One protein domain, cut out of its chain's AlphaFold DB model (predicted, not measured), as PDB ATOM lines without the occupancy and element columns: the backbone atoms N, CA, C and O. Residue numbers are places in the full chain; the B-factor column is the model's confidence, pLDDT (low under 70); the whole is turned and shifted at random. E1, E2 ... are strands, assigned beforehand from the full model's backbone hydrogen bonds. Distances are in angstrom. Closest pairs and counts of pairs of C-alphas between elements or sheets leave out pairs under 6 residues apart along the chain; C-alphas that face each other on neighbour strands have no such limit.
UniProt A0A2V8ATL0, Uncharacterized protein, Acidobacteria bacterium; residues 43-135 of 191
ATOM      1  N   VAL A  43     214.734 206.496  77.593       92.62
ATOM      2  CA  VAL A  43     215.023 205.461  76.597       92.62
ATOM      3  C   VAL A  43     214.344 205.861  75.300       92.62
ATOM      4  O   VAL A  43     213.169 206.228  75.294       92.62
ATOM      5  N   ASP A  44     215.103 205.830  74.214       91.31
ATOM      6  CA  ASP A  44     214.580 206.071  72.874       91.31
ATOM      7  C   ASP A  44     214.646 204.763  72.092       91.31
ATOM      8  O   ASP A  44     215.496 203.900  72.327       91.31
ATOM      9  N   GLY A  45     213.728 204.612  71.152       93.75
ATOM     10  CA  GLY A  45     213.640 203.410  70.362       93.75
ATOM     11  C   GLY A  45     212.740 203.566  69.157       93.75
ATOM     12  O   GLY A  45     212.331 204.662  68.771       93.75
ATOM     13  N   THR A  46     212.419 202.422  68.577       96.69
ATOM     14  CA  THR A  46     211.440 202.300  67.502       96.69
ATOM     15  C   THR A  46     210.412 201.247  67.863       96.69
ATOM     16  O   THR A  46     210.699 200.342  68.652       96.69
ATOM     17  N   TRP A  47     209.225 201.354  67.285       96.94
ATOM     18  CA  TRP A  47     208.167 200.376  67.456       96.94
ATOM     19  C   TRP A  47     207.474 200.063  66.134       96.94
ATOM     20  O   TRP A  47     207.448 200.871  65.206       96.94
ATOM     21  N   GLN A  48     206.909 198.863  66.068       97.25
ATOM     22  CA  GLN A  48     206.045 198.407  64.988       97.25
ATOM     23  C   GLN A  48     204.929 197.544  65.573       97.25
ATOM     24  O   GLN A  48     205.143 196.822  66.545       97.25
ATOM     25  N   LEU A  49     203.745 197.607  64.969       96.69
ATOM     26  CA  LEU A  49     202.586 196.822  65.383       96.69
ATOM     27  C   LEU A  49     202.078 195.998  64.201       96.69
ATOM     28  O   LEU A  49     201.774 196.549  63.145       96.69
ATOM     29  N   THR A  50     201.987 194.680  64.382       96.06
ATOM     30  CA  THR A  50     201.400 193.750  63.406       96.06
ATOM     31  C   THR A  50     200.284 192.962  64.082       96.06
ATOM     32  O   THR A  50     200.549 192.079  64.899       96.06
ATOM     33  N   GLY A  51     199.029 193.299  63.769       94.19
ATOM     34  CA  GLY A  51     197.883 192.841  64.560       94.19
ATOM     35  C   GLY A  51     198.038 193.291  66.014       94.19
ATOM     36  O   GLY A  51     198.268 194.469  66.266       94.19
ATOM     37  N   ASP A  52     198.005 192.338  66.942       95.62
ATOM     38  CA  ASP A  52     198.166 192.586  68.382       95.62
ATOM     39  C   ASP A  52     199.609 192.390  68.878       95.62
ATOM     40  O   ASP A  52     199.872 192.436  70.080       95.62
ATOM     41  N   ARG A  53     200.564 192.142  67.971       96.94
ATOM     42  CA  ARG A  53     201.979 191.967  68.313       96.94
ATOM     43  C   ARG A  53     202.741 193.274  68.130       96.94
ATOM     44  O   ARG A  53     202.936 193.736  67.004       96.94
ATOM     45  N   LEU A  54     203.192 193.838  69.243       97.44
ATOM     46  CA  LEU A  54     204.075 194.992  69.324       97.44
ATOM     47  C   LEU A  54     205.532 194.523  69.352       97.44
ATOM     48  O   LEU A  54     205.931 193.801  70.262       97.44
ATOM     49  N   THR A  55     206.334 194.987  68.400       97.31
ATOM     50  CA  THR A  55     207.793 194.837  68.428       97.31
ATOM     51  C   THR A  55     208.419 196.186  68.753       97.31
ATOM     52  O   THR A  55     208.170 197.164  68.045       97.31
ATOM     53  N   ARG A  56     209.253 196.254  69.793       95.88
ATOM     54  CA  ARG A  56     210.035 197.446  70.156       95.88
ATOM     55  C   ARG A  56     211.520 197.170  70.031       95.88
ATOM     56  O   ARG A  56     211.980 196.085  70.366       95.88
ATOM     57  N   LYS A  57     212.279 198.170  69.591       95.38
ATOM     58  CA  LYS A  57     213.744 198.163  69.636       95.38
ATOM     59  C   LYS A  57     214.210 199.357  70.435       95.38
ATOM     60  O   LYS A  57     213.949 200.484  70.022       95.38
ATOM     61  N   VAL A  58     214.885 199.113  71.547       92.62
ATOM     62  CA  VAL A  58     215.263 200.148  72.513       92.62
ATOM     63  C   VAL A  58     216.748 200.076  72.834       92.62
ATOM     64  O   VAL A  58     217.336 198.994  72.831       92.62
ATOM     65  N   SER A  59     217.354 201.223  73.122       87.62
ATOM     66  CA  SER A  59     218.686 201.296  73.721       87.62
ATOM     67  C   SER A  59     218.658 202.223  74.928       87.62
ATOM     68  O   SER A  59     218.079 203.309  74.894       87.62
ATOM     69  N   GLU A  60     219.290 201.787  76.016       79.75
ATOM     70  CA  GLU A  60     219.308 202.558  77.261       79.75
ATOM     71  C   GLU A  60     220.115 203.848  77.117       79.75
ATOM     72  O   GLU A  60     219.783 204.849  77.731       79.75
ATOM     73  N   GLY A  61     221.138 203.881  76.263       79.50
ATOM     74  CA  GLY A  61     221.931 205.082  76.045       79.50
ATOM     75  C   GLY A  61     223.008 204.908  74.976       79.50
ATOM     76  O   GLY A  61     223.076 203.869  74.309       79.50
ATOM     77  N   PRO A  62     223.872 205.921  74.795       75.69
ATOM     78  CA  PRO A  62     224.964 205.864  73.832       75.69
ATOM     79  C   PRO A  62     225.886 204.662  74.086       75.69
ATOM     80  O   PRO A  62     226.394 204.473  75.191       75.69
ATOM     81  N   GLY A  63     226.098 203.840  73.055       78.88
ATOM     82  CA  GLY A  63     226.949 202.646  73.130       78.88
ATOM     83  C   GLY A  63     226.351 201.461  73.903       78.88
ATOM     84  O   GLY A  63     227.045 200.461  74.088       78.88
ATOM     85  N   ALA A  64     225.097 201.547  74.361       82.38
ATOM     86  CA  ALA A  64     224.368 200.395  74.884       82.38
ATOM     87  C   ALA A  64     223.908 199.477  73.740       82.38
ATOM     88  O   ALA A  64     223.669 199.928  72.616       82.38
ATOM     89  N   SER A  65     223.767 198.184  74.035       85.94
ATOM     90  CA  SER A  65     223.186 197.229  73.094       85.94
ATOM     91  C   SER A  65     221.732 197.590  72.797       85.94
ATOM     92  O   SER A  65     221.005 198.074  73.663       85.94
ATOM     93  N   VAL A  66     221.303 197.343  71.560       91.06
ATOM     94  CA  VAL A  66     219.890 197.448  71.197       91.06
ATOM     95  C   VAL A  66     219.196 196.156  71.602       91.06
ATOM     96  O   VAL A  66     219.586 195.071  71.168       91.06
ATOM     97  N   HIS A  67     218.146 196.280  72.402       90.38
ATOM     98  CA  HIS A  67     217.296 195.174  72.814       90.38
ATOM     99  C   HIS A  67     216.027 195.174  71.967       90.38
ATOM    100  O   HIS A  67     215.458 196.233  71.699       90.38
ATOM    101  N   THR A  68     215.606 193.992  71.514       94.25
ATOM    102  CA  THR A  68     214.319 193.811  70.830       94.25
ATOM    103  C   THR A  68     213.350 193.128  71.778       94.25
ATOM    104  O   THR A  68     213.683 192.104  72.369       94.25
ATOM    105  N   GLU A  69     212.159 193.693  71.903       92.56
ATOM    106  CA  GLU A  69     211.077 193.172  72.727       92.56
ATOM    107  C   GLU A  69     209.876 192.870  71.837       92.56
ATOM    108  O   GLU A  69     209.454 193.725  71.061       92.56
ATOM    109  N   ASP A  70     209.317 191.672  71.979       94.31
ATOM    110  CA  ASP A  70     208.080 191.264  71.323       94.31
ATOM    111  C   ASP A  70     207.005 191.043  72.384       94.31
ATOM    112  O   ASP A  70     207.149 190.195  73.265       94.31
ATOM    113  N   LEU A  71     205.929 191.818  72.298       95.25
ATOM    114  CA  LEU A  71     204.885 191.891  73.312       95.25
ATOM    115  C   LEU A  71     203.521 191.722  72.649       95.25
ATOM    116  O   LEU A  71     203.240 192.326  71.615       95.25
ATOM    117  N   MET A  72     202.652 190.927  73.268       97.06
ATOM    118  CA  MET A  72     201.236 190.914  72.904       97.06
ATOM    119  C   MET A  72     200.533 192.059  73.619       97.06
ATOM    120  O   MET A  72     200.747 192.255  74.821       97.06
ATOM    121  N   ILE A  73     199.700 192.800  72.893       97.56
ATOM    122  CA  ILE A  73     198.992 193.954  73.431       97.56
ATOM    123  C   ILE A  73     197.488 193.885  73.193       97.56
ATOM    124  O   ILE A  73     196.995 193.220  72.290       97.56
ATOM    125  N   THR A  74     196.746 194.633  73.996       97.06
ATOM    126  CA  THR A  74     195.340 194.939  73.736       97.06
ATOM    127  C   THR A  74     195.086 196.388  74.112       97.06
ATOM    128  O   THR A  74     195.505 196.829  75.184       97.06
ATOM    129  N   VAL A  75     194.399 197.124  73.241       95.38
ATOM    130  CA  VAL A  75     194.000 198.512  73.488       95.38
ATOM    131  C   VAL A  75     192.480 198.586  73.534       95.38
ATOM    132  O   VAL A  75     191.819 198.249  72.556       95.38
ATOM    133  N   SER A  76     191.929 199.043  74.657       92.69
ATOM    134  CA  SER A  76     190.490 199.244  74.837       92.69
ATOM    135  C   SER A  76     190.233 200.446  75.738       92.69
ATOM    136  O   SER A  76     190.870 200.563  76.778       92.69
ATOM    137  N   GLU A  77     189.326 201.341  75.338       86.81
ATOM    138  CA  GLU A  77     188.791 202.427  76.184       86.81
ATOM    139  C   GLU A  77     189.851 203.212  76.988       86.81
ATOM    140  O   GLU A  77     189.739 203.418  78.192       86.81
ATOM    141  N   GLY A  78     190.934 203.639  76.330       91.25
ATOM    142  CA  GLY A  78     191.995 204.405  77.002       91.25
ATOM    143  C   GLY A  78     192.881 203.583  77.944       91.25
ATOM    144  O   GLY A  78     193.691 204.161  78.663       91.25
ATOM    145  N   THR A  79     192.783 202.255  77.891       96.50
ATOM    146  CA  THR A  79     193.658 201.299  78.574       96.50
ATOM    147  C   THR A  79     194.466 200.499  77.556       96.50
ATOM    148  O   THR A  79     193.923 199.951  76.595       96.50
ATOM    149  N   LEU A  80     195.771 200.406  77.785       97.50
ATOM    150  CA  LEU A  80     196.695 199.532  77.075       97.50
ATOM    151  C   LEU A  80     197.130 198.429  78.032       97.50
ATOM    152  O   LEU A  80     197.637 198.703  79.116       97.50
ATOM    153  N   THR A  81     196.929 197.179  77.634       97.56
ATOM    154  CA  THR A  81     197.462 196.015  78.343       97.56
ATOM    155  C   THR A  81     198.595 195.421  77.521       97.56
ATOM    156  O   THR A  81     198.384 195.109  76.354       97.56
ATOM    157  N   MET A  82     199.770 195.243  78.122       96.44
ATOM    158  CA  MET A  82     200.912 194.539  77.530       96.44
ATOM    159  C   MET A  82     201.216 193.263  78.309       96.44
ATOM    160  O   MET A  82     201.259 193.281  79.540       96.44
ATOM    161  N   GLN A  83     201.484 192.170  77.600       94.25
ATOM    162  CA  GLN A  83     201.994 190.936  78.192       94.25
ATOM    163  C   GLN A  83     203.520 191.029  78.339       94.25
ATOM    164  O   GLN A  83     204.233 191.036  77.340       94.25
ATOM    165  N   VAL A  84     204.019 191.094  79.575       88.00
ATOM    166  CA  VAL A  84     205.448 191.203  79.904       88.00
ATOM    167  C   VAL A  84     205.870 189.935  80.641       88.00
ATOM    168  O   VAL A  84     205.688 189.806  81.850       88.00
ATOM    169  N   GLY A  85     206.406 188.963  79.898       84.88
ATOM    170  CA  GLY A  85     206.665 187.628  80.441       84.88
ATOM    171  C   GLY A  85     205.356 186.958  80.898       84.88
ATOM    172  O   GLY A  85     204.399 186.947  80.119       84.88
ATOM    173  N   PRO A  86     205.276 186.401  82.123       86.38
ATOM    174  CA  PRO A  86     204.034 185.830  82.651       86.38
ATOM    175  C   PRO A  86     203.014 186.897  83.088       86.38
ATOM    176  O   PRO A  86     201.823 186.600  83.184       86.38
ATOM    177  N   ASP A  87     203.455 188.136  83.304       90.88
ATOM    178  CA  ASP A  87     202.647 189.192  83.903       90.88
ATOM    179  C   ASP A  87     201.993 190.100  82.859       90.88
ATOM    180  O   ASP A  87     202.398 190.180  81.697       90.88
ATOM    181  N   LYS A  88     200.971 190.838  83.300       93.00
ATOM    182  CA  LYS A  88     200.320 191.882  82.508       93.00
ATOM    183  C   LYS A  88     200.634 193.247  83.090       93.00
ATOM    184  O   LYS A  88     200.439 193.481  84.281       93.00
ATOM    185  N   ARG A  89     201.055 194.171  82.232       94.75
ATOM    186  CA  ARG A  89     201.176 195.590  82.560       94.75
ATOM    187  C   ARG A  89     199.995 196.336  81.970       94.75
ATOM    188  O   ARG A  89     199.774 196.270  80.765       94.75
ATOM    189  N   GLN A  90     199.259 197.041  82.815       96.44
ATOM    190  CA  GLN A  90     198.197 197.943  82.384       96.44
ATOM    191  C   GLN A  90     198.687 199.384  82.436       96.44
ATOM    192  O   GLN A  90     199.387 199.779  83.370       96.44
ATOM    193  N   MET A  91     198.328 200.150  81.417       97.50
ATOM    194  CA  MET A  91     198.728 201.537  81.243       97.50
ATOM    195  C   MET A  91     197.511 202.355  80.834       97.50
ATOM    196  O   MET A  91     196.694 201.914  80.024       97.50
ATOM    197  N   THR A  92     197.416 203.562  81.369       96.81
ATOM    198  CA  THR A  92     196.321 204.490  81.096       96.81
ATOM    199  C   THR A  92     196.781 205.531  80.093       96.81
ATOM    200  O   THR A  92     197.889 206.061  80.202       96.81
ATOM    201  N   ARG A  93     195.938 205.846  79.112       95.12
ATOM    202  CA  ARG A  93     196.231 206.889  78.134       95.12
ATOM    203  C   ARG A  93     196.361 208.245  78.820       95.12
ATOM    204  O   ARG A  93     195.539 208.612  79.656       95.12
ATOM    205  N   VAL A  94     197.360 209.011  78.402       93.00
ATOM    206  CA  VAL A  94     197.519 210.413  78.774       93.00
ATOM    207  C   VAL A  94     197.130 211.288  77.591       93.00
ATOM    208  O   VAL A  94     197.617 211.105  76.477       93.00
ATOM    209  N   GLY A  95     196.249 212.255  77.843       86.00
ATOM    210  CA  GLY A  95     195.730 213.139  76.807       86.00
ATOM    211  C   GLY A  95     194.682 212.473  75.912       86.00
ATOM    212  O   GLY A  95     194.103 211.437  76.239       86.00
ATOM    213  N   GLN A  96     194.396 213.126  74.787       83.50
ATOM    214  CA  GLN A  96     193.374 212.672  73.849       83.50
ATOM    215  C   GLN A  96     193.889 211.525  72.966       83.50
ATOM    216  O   GLN A  96     195.085 211.471  72.667       83.50
ATOM    217  N   PRO A  97     193.007 210.615  72.514       80.38
ATOM    218  CA  PRO A  97     193.363 209.621  71.509       80.38
ATOM    219  C   PRO A  97     193.950 210.275  70.254       80.38
ATOM    220  O   PRO A  97     193.451 211.301  69.786       80.38
ATOM    221  N   SER A  98     194.992 209.667  69.686       78.94
ATOM    222  CA  SER A  98     195.523 210.114  68.399       78.94
ATOM    223  C   SER A  98     194.473 209.922  67.305       78.94
ATOM    224  O   SER A  98     193.916 208.837  67.152       78.94
ATOM    225  N   ALA A  99     194.249 210.957  66.493       76.56
ATOM    226  CA  ALA A  99     193.423 210.863  65.288       76.56
ATOM    227  C   ALA A  99     194.146 210.160  64.119       76.56
ATOM    228  O   ALA A  99     193.558 209.963  63.057       76.56
ATOM    229  N   ARG A 100     195.436 209.828  64.277       74.88
ATOM    230  CA  ARG A 100     196.281 209.213  63.245       74.88
ATOM    231  C   ARG A 100     196.901 207.912  63.744       74.88
ATOM    232  O   ARG A 100     197.492 207.884  64.823       74.88
ATOM    233  N   GLY A 101     196.865 206.889  62.893       79.88
ATOM    234  CA  GLY A 101     197.537 205.610  63.122       79.88
ATOM    235  C   GLY A 101     196.749 204.633  64.006       79.88
ATOM    236  O   GLY A 101     195.569 204.852  64.276       79.88
ATOM    237  N   PRO A 102     197.386 203.521  64.415       88.62
ATOM    238  CA  PRO A 102     196.777 202.522  65.288       88.62
ATOM    239  C   PRO A 102     196.340 203.097  66.638       88.62
ATOM    240  O   PRO A 102     196.928 204.057  67.129       88.62
ATOM    241  N   ALA A 103     195.393 202.430  67.306       91.75
ATOM    242  CA  ALA A 103     194.939 202.822  68.643       91.75
ATOM    243  C   ALA A 103     196.073 202.867  69.685       91.75
ATOM    244  O   ALA A 103     195.941 203.551  70.692       91.75
ATOM    245  N   LEU A 104     197.196 202.181  69.456       94.38
ATOM    246  CA  LEU A 104     198.387 202.259  70.307       94.38
ATOM    247  C   LEU A 104     199.029 203.659  70.324       94.38
ATOM    248  O   LEU A 104     199.631 204.026  71.326       94.38
ATOM    249  N   VAL A 105     198.897 204.440  69.251       94.00
ATOM    250  CA  VAL A 105     199.600 205.720  69.096       94.00
ATOM    251  C   VAL A 105     199.218 206.710  70.201       94.00
ATOM    252  O   VAL A 105     198.035 206.879  70.530       94.00
ATOM    253  N   GLY A 106     200.231 207.386  70.741       92.25
ATOM    254  CA  GLY A 106     200.134 208.384  71.801       92.25
ATOM    255  C   GLY A 106     200.804 207.955  73.106       92.25
ATOM    256  O   GLY A 106     201.520 206.955  73.171       92.25
ATOM    257  N   VAL A 107     200.532 208.733  74.155       94.12
ATOM    258  CA  VAL A 107     201.183 208.599  75.459       94.12
ATOM    259  C   VAL A 107     200.380 207.705  76.394       94.12
ATOM    260  O   VAL A 107     199.166 207.859  76.547       94.12
ATOM    261  N   TRP A 108     201.088 206.827  77.091       96.38
ATOM    262  CA  TRP A 108     200.561 205.904  78.085       96.38
ATOM    263  C   TRP A 108     201.353 206.011  79.375       96.38
ATOM    264  O   TRP A 108     202.570 206.165  79.346       96.38
ATOM    265  N   SER A 109     200.675 205.911  80.513       96.88
ATOM    266  CA  SER A 109     201.293 206.027  81.828       96.88
ATOM    267  C   SER A 109     200.917 204.876  82.746       96.88
ATOM    268  O   SER A 109     199.810 204.345  82.680       96.88
ATOM    269  N   TYR A 110     201.852 204.491  83.608       96.00
ATOM    270  CA  TYR A 110     201.645 203.481  84.636       96.00
ATOM    271  C   TYR A 110     202.536 203.761  85.856       96.00
ATOM    272  O   TYR A 110     203.603 204.364  85.704       96.00
ATOM    273  N   PRO A 111     202.143 203.322  87.065       94.50
ATOM    274  CA  PRO A 111     203.005 203.394  88.241       94.50
ATOM    275  C   PRO A 111     204.273 202.562  88.035       94.50
ATOM    276  O   PRO A 111     204.196 201.368  87.741       94.50
ATOM    277  N   HIS A 112     205.441 203.174  88.200       92.31
ATOM    278  CA  HIS A 112     206.716 202.489  88.039       92.31
ATOM    279  C   HIS A 112     207.264 202.015  89.397       92.31
ATOM    280  O   HIS A 112     207.227 202.785  90.359       92.31
ATOM    281  N   PRO A 113     207.846 200.800  89.508       86.94
ATOM    282  CA  PRO A 113     208.410 200.302  90.770       86.94
ATOM    283  C   PRO A 113     209.501 201.193  91.379       86.94
ATOM    284  O   PRO A 113     209.692 201.196  92.589       86.94
ATOM    285  N   ALA A 114     210.202 201.968  90.548       84.56
ATOM    286  CA  ALA A 114     211.215 202.928  90.997       84.56
ATOM    287  C   ALA A 114     210.629 204.220  91.614       84.56
ATOM    288  O   ALA A 114     211.393 205.085  92.036       84.56
ATOM    289  N   GLY A 115     209.300 204.351  91.670       82.44
ATOM    290  CA  GLY A 115     208.592 205.526  92.173       82.44
ATOM    291  C   GLY A 115     208.045 206.412  91.052       82.44
ATOM    292  O   GLY A 115     208.673 206.581  90.010       82.44
ATOM    293  N   GLY A 116     206.858 206.982  91.283       88.31
ATOM    294  CA  GLY A 116     206.176 207.864  90.333       88.31
ATOM    295  C   GLY A 116     205.640 207.164  89.070       88.31
ATOM    296  O   GLY A 116     205.777 205.949  88.907       88.31
ATOM    297  N   PRO A 117     204.971 207.917  88.182       94.75
ATOM    298  CA  PRO A 117     204.513 207.407  86.898       94.75
ATOM    299  C   PRO A 117     205.653 207.339  85.874       94.75
ATOM    300  O   PRO A 117     206.384 208.310  85.666       94.75
ATOM    301  N   ALA A 118     205.757 206.210  85.177       95.62
ATOM    302  CA  ALA A 118     206.460 206.136  83.903       95.62
ATOM    303  C   ALA A 118     205.530 206.571  82.768       95.62
ATOM    304  O   ALA A 118     204.301 206.488  82.883       95.62
ATOM    305  N   TYR A 119     206.135 206.995  81.664       95.69
ATOM    306  CA  TYR A 119     205.441 207.347  80.439       95.69
ATOM    307  C   TYR A 119     206.089 206.662  79.245       95.69
ATOM    308  O   TYR A 119     207.310 206.692  79.098       95.69
ATOM    309  N   GLU A 120     205.259 206.100  78.378       95.50
ATOM    310  CA  GLU A 120     205.654 205.557  77.085       95.50
ATOM    311  C   GLU A 120     204.879 206.276  75.985       95.50
ATOM    312  O   GLU A 120     203.654 206.360  76.048       95.50
ATOM    313  N   ASP A 121     205.591 206.798  74.992       94.50
ATOM    314  CA  ASP A 121     205.017 207.436  73.812       94.50
ATOM    315  C   ASP A 121     205.290 206.581  72.575       94.50
ATOM    316  O   ASP A 121     206.442 206.249  72.270       94.50
ATOM    317  N   PHE A 122     204.213 206.222  71.884       94.25
ATOM    318  CA  PHE A 122     204.237 205.530  70.604       94.25
ATOM    319  C   PHE A 122     203.862 206.522  69.512       94.25
ATOM    320  O   PHE A 122     202.681 206.797  69.285       94.25
ATOM    321  N   GLU A 123     204.856 207.059  68.815       91.88
ATOM    322  CA  GLU A 123     204.623 208.095  67.817       91.88
ATOM    323  C   GLU A 123     204.190 207.516  66.466       91.88
ATOM    324  O   GLU A 123     204.619 206.418  66.102       91.88
ATOM    325  N   PRO A 124     203.367 208.245  65.682       90.50
ATOM    326  CA  PRO A 124     202.837 207.749  64.410       90.50
ATOM    327  C   PRO A 124     203.899 207.351  63.374       90.50
ATOM    328  O   PRO A 124     203.590 206.596  62.457       90.50
ATOM    329  N   ASP A 125     205.118 207.882  63.482       90.62
ATOM    330  CA  ASP A 125     206.242 207.613  62.580       90.62
ATOM    331  C   ASP A 125     207.070 206.375  62.981       90.62
ATOM    332  O   ASP A 125     208.060 206.048  62.326       90.62
ATOM    333  N   GLY A 126     206.661 205.671  64.041       93.38
ATOM    334  CA  GLY A 126     207.355 204.500  64.568       93.38
ATOM    335  C   GLY A 126     208.416 204.828  65.618       93.38
ATOM    336  O   GLY A 126     209.101 203.910  66.074       93.38
ATOM    337  N   ARG A 127     208.573 206.090  66.037       93.31
ATOM    338  CA  ARG A 127     209.437 206.454  67.169       93.31
ATOM    339  C   ARG A 127     208.802 206.034  68.494       93.31
ATOM    340  O   ARG A 127     207.604 206.201  68.710       93.31
ATOM    341  N   TYR A 128     209.611 205.458  69.377       94.56
ATOM    342  CA  TYR A 128     209.223 205.084  70.737       94.56
ATOM    343  C   TYR A 128     210.043 205.882  71.743       94.56
ATOM    344  O   TYR A 128     211.269 205.962  71.614       94.56
ATOM    345  N   LEU A 129     209.382 206.425  72.760       94.19
ATOM    346  CA  LEU A 129     210.035 207.133  73.855       94.19
ATOM    347  C   LEU A 129     209.537 206.593  75.189       94.19
ATOM    348  O   LEU A 129     208.340 206.540  75.432       94.19
ATOM    349  N   PHE A 130     210.457 206.274  76.090       94.19
ATOM    350  CA  PHE A 130     210.154 206.036  77.496       94.19
ATOM    351  C   PHE A 130     210.768 207.137  78.348       94.19
ATOM    352  O   PHE A 130     211.939 207.499  78.175       94.19
ATOM    353  N   ARG A 131     209.974 207.675  79.273       94.69
ATOM    354  CA  ARG A 131     210.379 208.716  80.215       94.69
ATOM    355  C   ARG A 131     209.919 208.352  81.615       94.69
ATOM    356  O   ARG A 131     208.728 208.185  81.860       94.69
ATOM    357  N   LEU A 132     210.868 208.301  82.539       95.19
ATOM    358  CA  LEU A 132     210.610 208.150  83.965       95.19
ATOM    359  C   LEU A 132     211.217 209.351  84.700       95.19
ATOM    360  O   LEU A 132     212.439 209.397  84.872       95.19
ATOM    361  N   PRO A 133     210.401 210.345  85.094       94.62
ATOM    362  CA  PRO A 133     210.853 211.444  85.938       94.62
ATOM    363  C   PRO A 133     211.394 210.914  87.273       94.62
ATOM    364  O   PRO A 133     210.718 210.134  87.936       94.62
ATOM    365  N   ILE A 134     212.582 211.362  87.686       93.00
ATOM    366  CA  ILE A 134     213.148 211.065  89.017       93.00
ATOM    367  C   ILE A 134     213.047 212.301  89.909       93.00
ATOM    368  O   ILE A 134     212.629 212.217  91.061       93.00
ATOM    369  N   SER A 135     213.404 213.470  89.377       92.25
ATOM    370  CA  SER A 135     213.269 214.742  90.079       92.25
ATOM    371  C   SER A 135     212.870 215.843  89.112       92.25
ATOM    372  O   SER A 135     213.339 215.883  87.979       92.25
TER     373      SER A 135
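Overview. This is residues 43 to 135 of the 191 residues of an uncharacterized protein of Acidobacteria bacterium (UniProt A0A2V8ATL0). A single closed barrel makes up this domain: eight antiparallel strands stand side by side in a ring, E1 to E8 in chain order, and E8 meets E1 to close it. E3 bends by 53 degrees at residue 72, and its pairing is staggered: residues 67 to 72 pair with E2 and residues 73 to 76 with E4. The printed part has 93 residues, with eight named strands and no named helix; the class is all strand. It is compact and rounded, with a radius of gyration of the C-alphas of 12.8 A and spans of 35 by 29 by 28 A.

Arrangement. The ring is a meander, each strand the antiparallel neighbour of the one before. E3, residues 67 to 76, pairs with E2, residues 53 to 59, over 67 to 72; N 69 and O 56 are 2.8 A apart, within hydrogen-bond range. E3 pairs with E4, residues 79 to 84, over 73 to 76, where N 74 and O 81 are 2.9 A apart. E5, residues 87 to 94, is staggered too: it pairs with E4 over 87 to 92, with N 82 and O 89 at 2.8 A, and with E6, residues 106 to 111, over 92 to 94, with N 92 and O 109 at 2.8 A. E1, residues 43 to 50, and E8, residues 127 to 135, are antiparallel at 140 degrees, with N 45 and O 128 at 2.8 A. E1 and E5 are apart.

Along the chain. E1 begins at C-alpha 43 (215.023, 205.461, 76.597) and is 22.3 A long. E3 is the longest strand by residues, 27.2 A. E2 is 19.9 A, E4 15.6 A, E5 22.4 A and E6 17.4 A. E7, residues 117 to 122, is 16.4 A. E8 is 24.7 A and ends at C-alpha 135 (213.269, 214.742, 90.079).

Size, cuts and confidence. The two C-alphas farthest apart, those of Gly 63 and Glu 77, are 38.3 A apart. The printed part has no cut. The link from E5 to E6, 11 residues, is long. The mean pLDDT of the printed part is 91.7, and no printed residue is under 70.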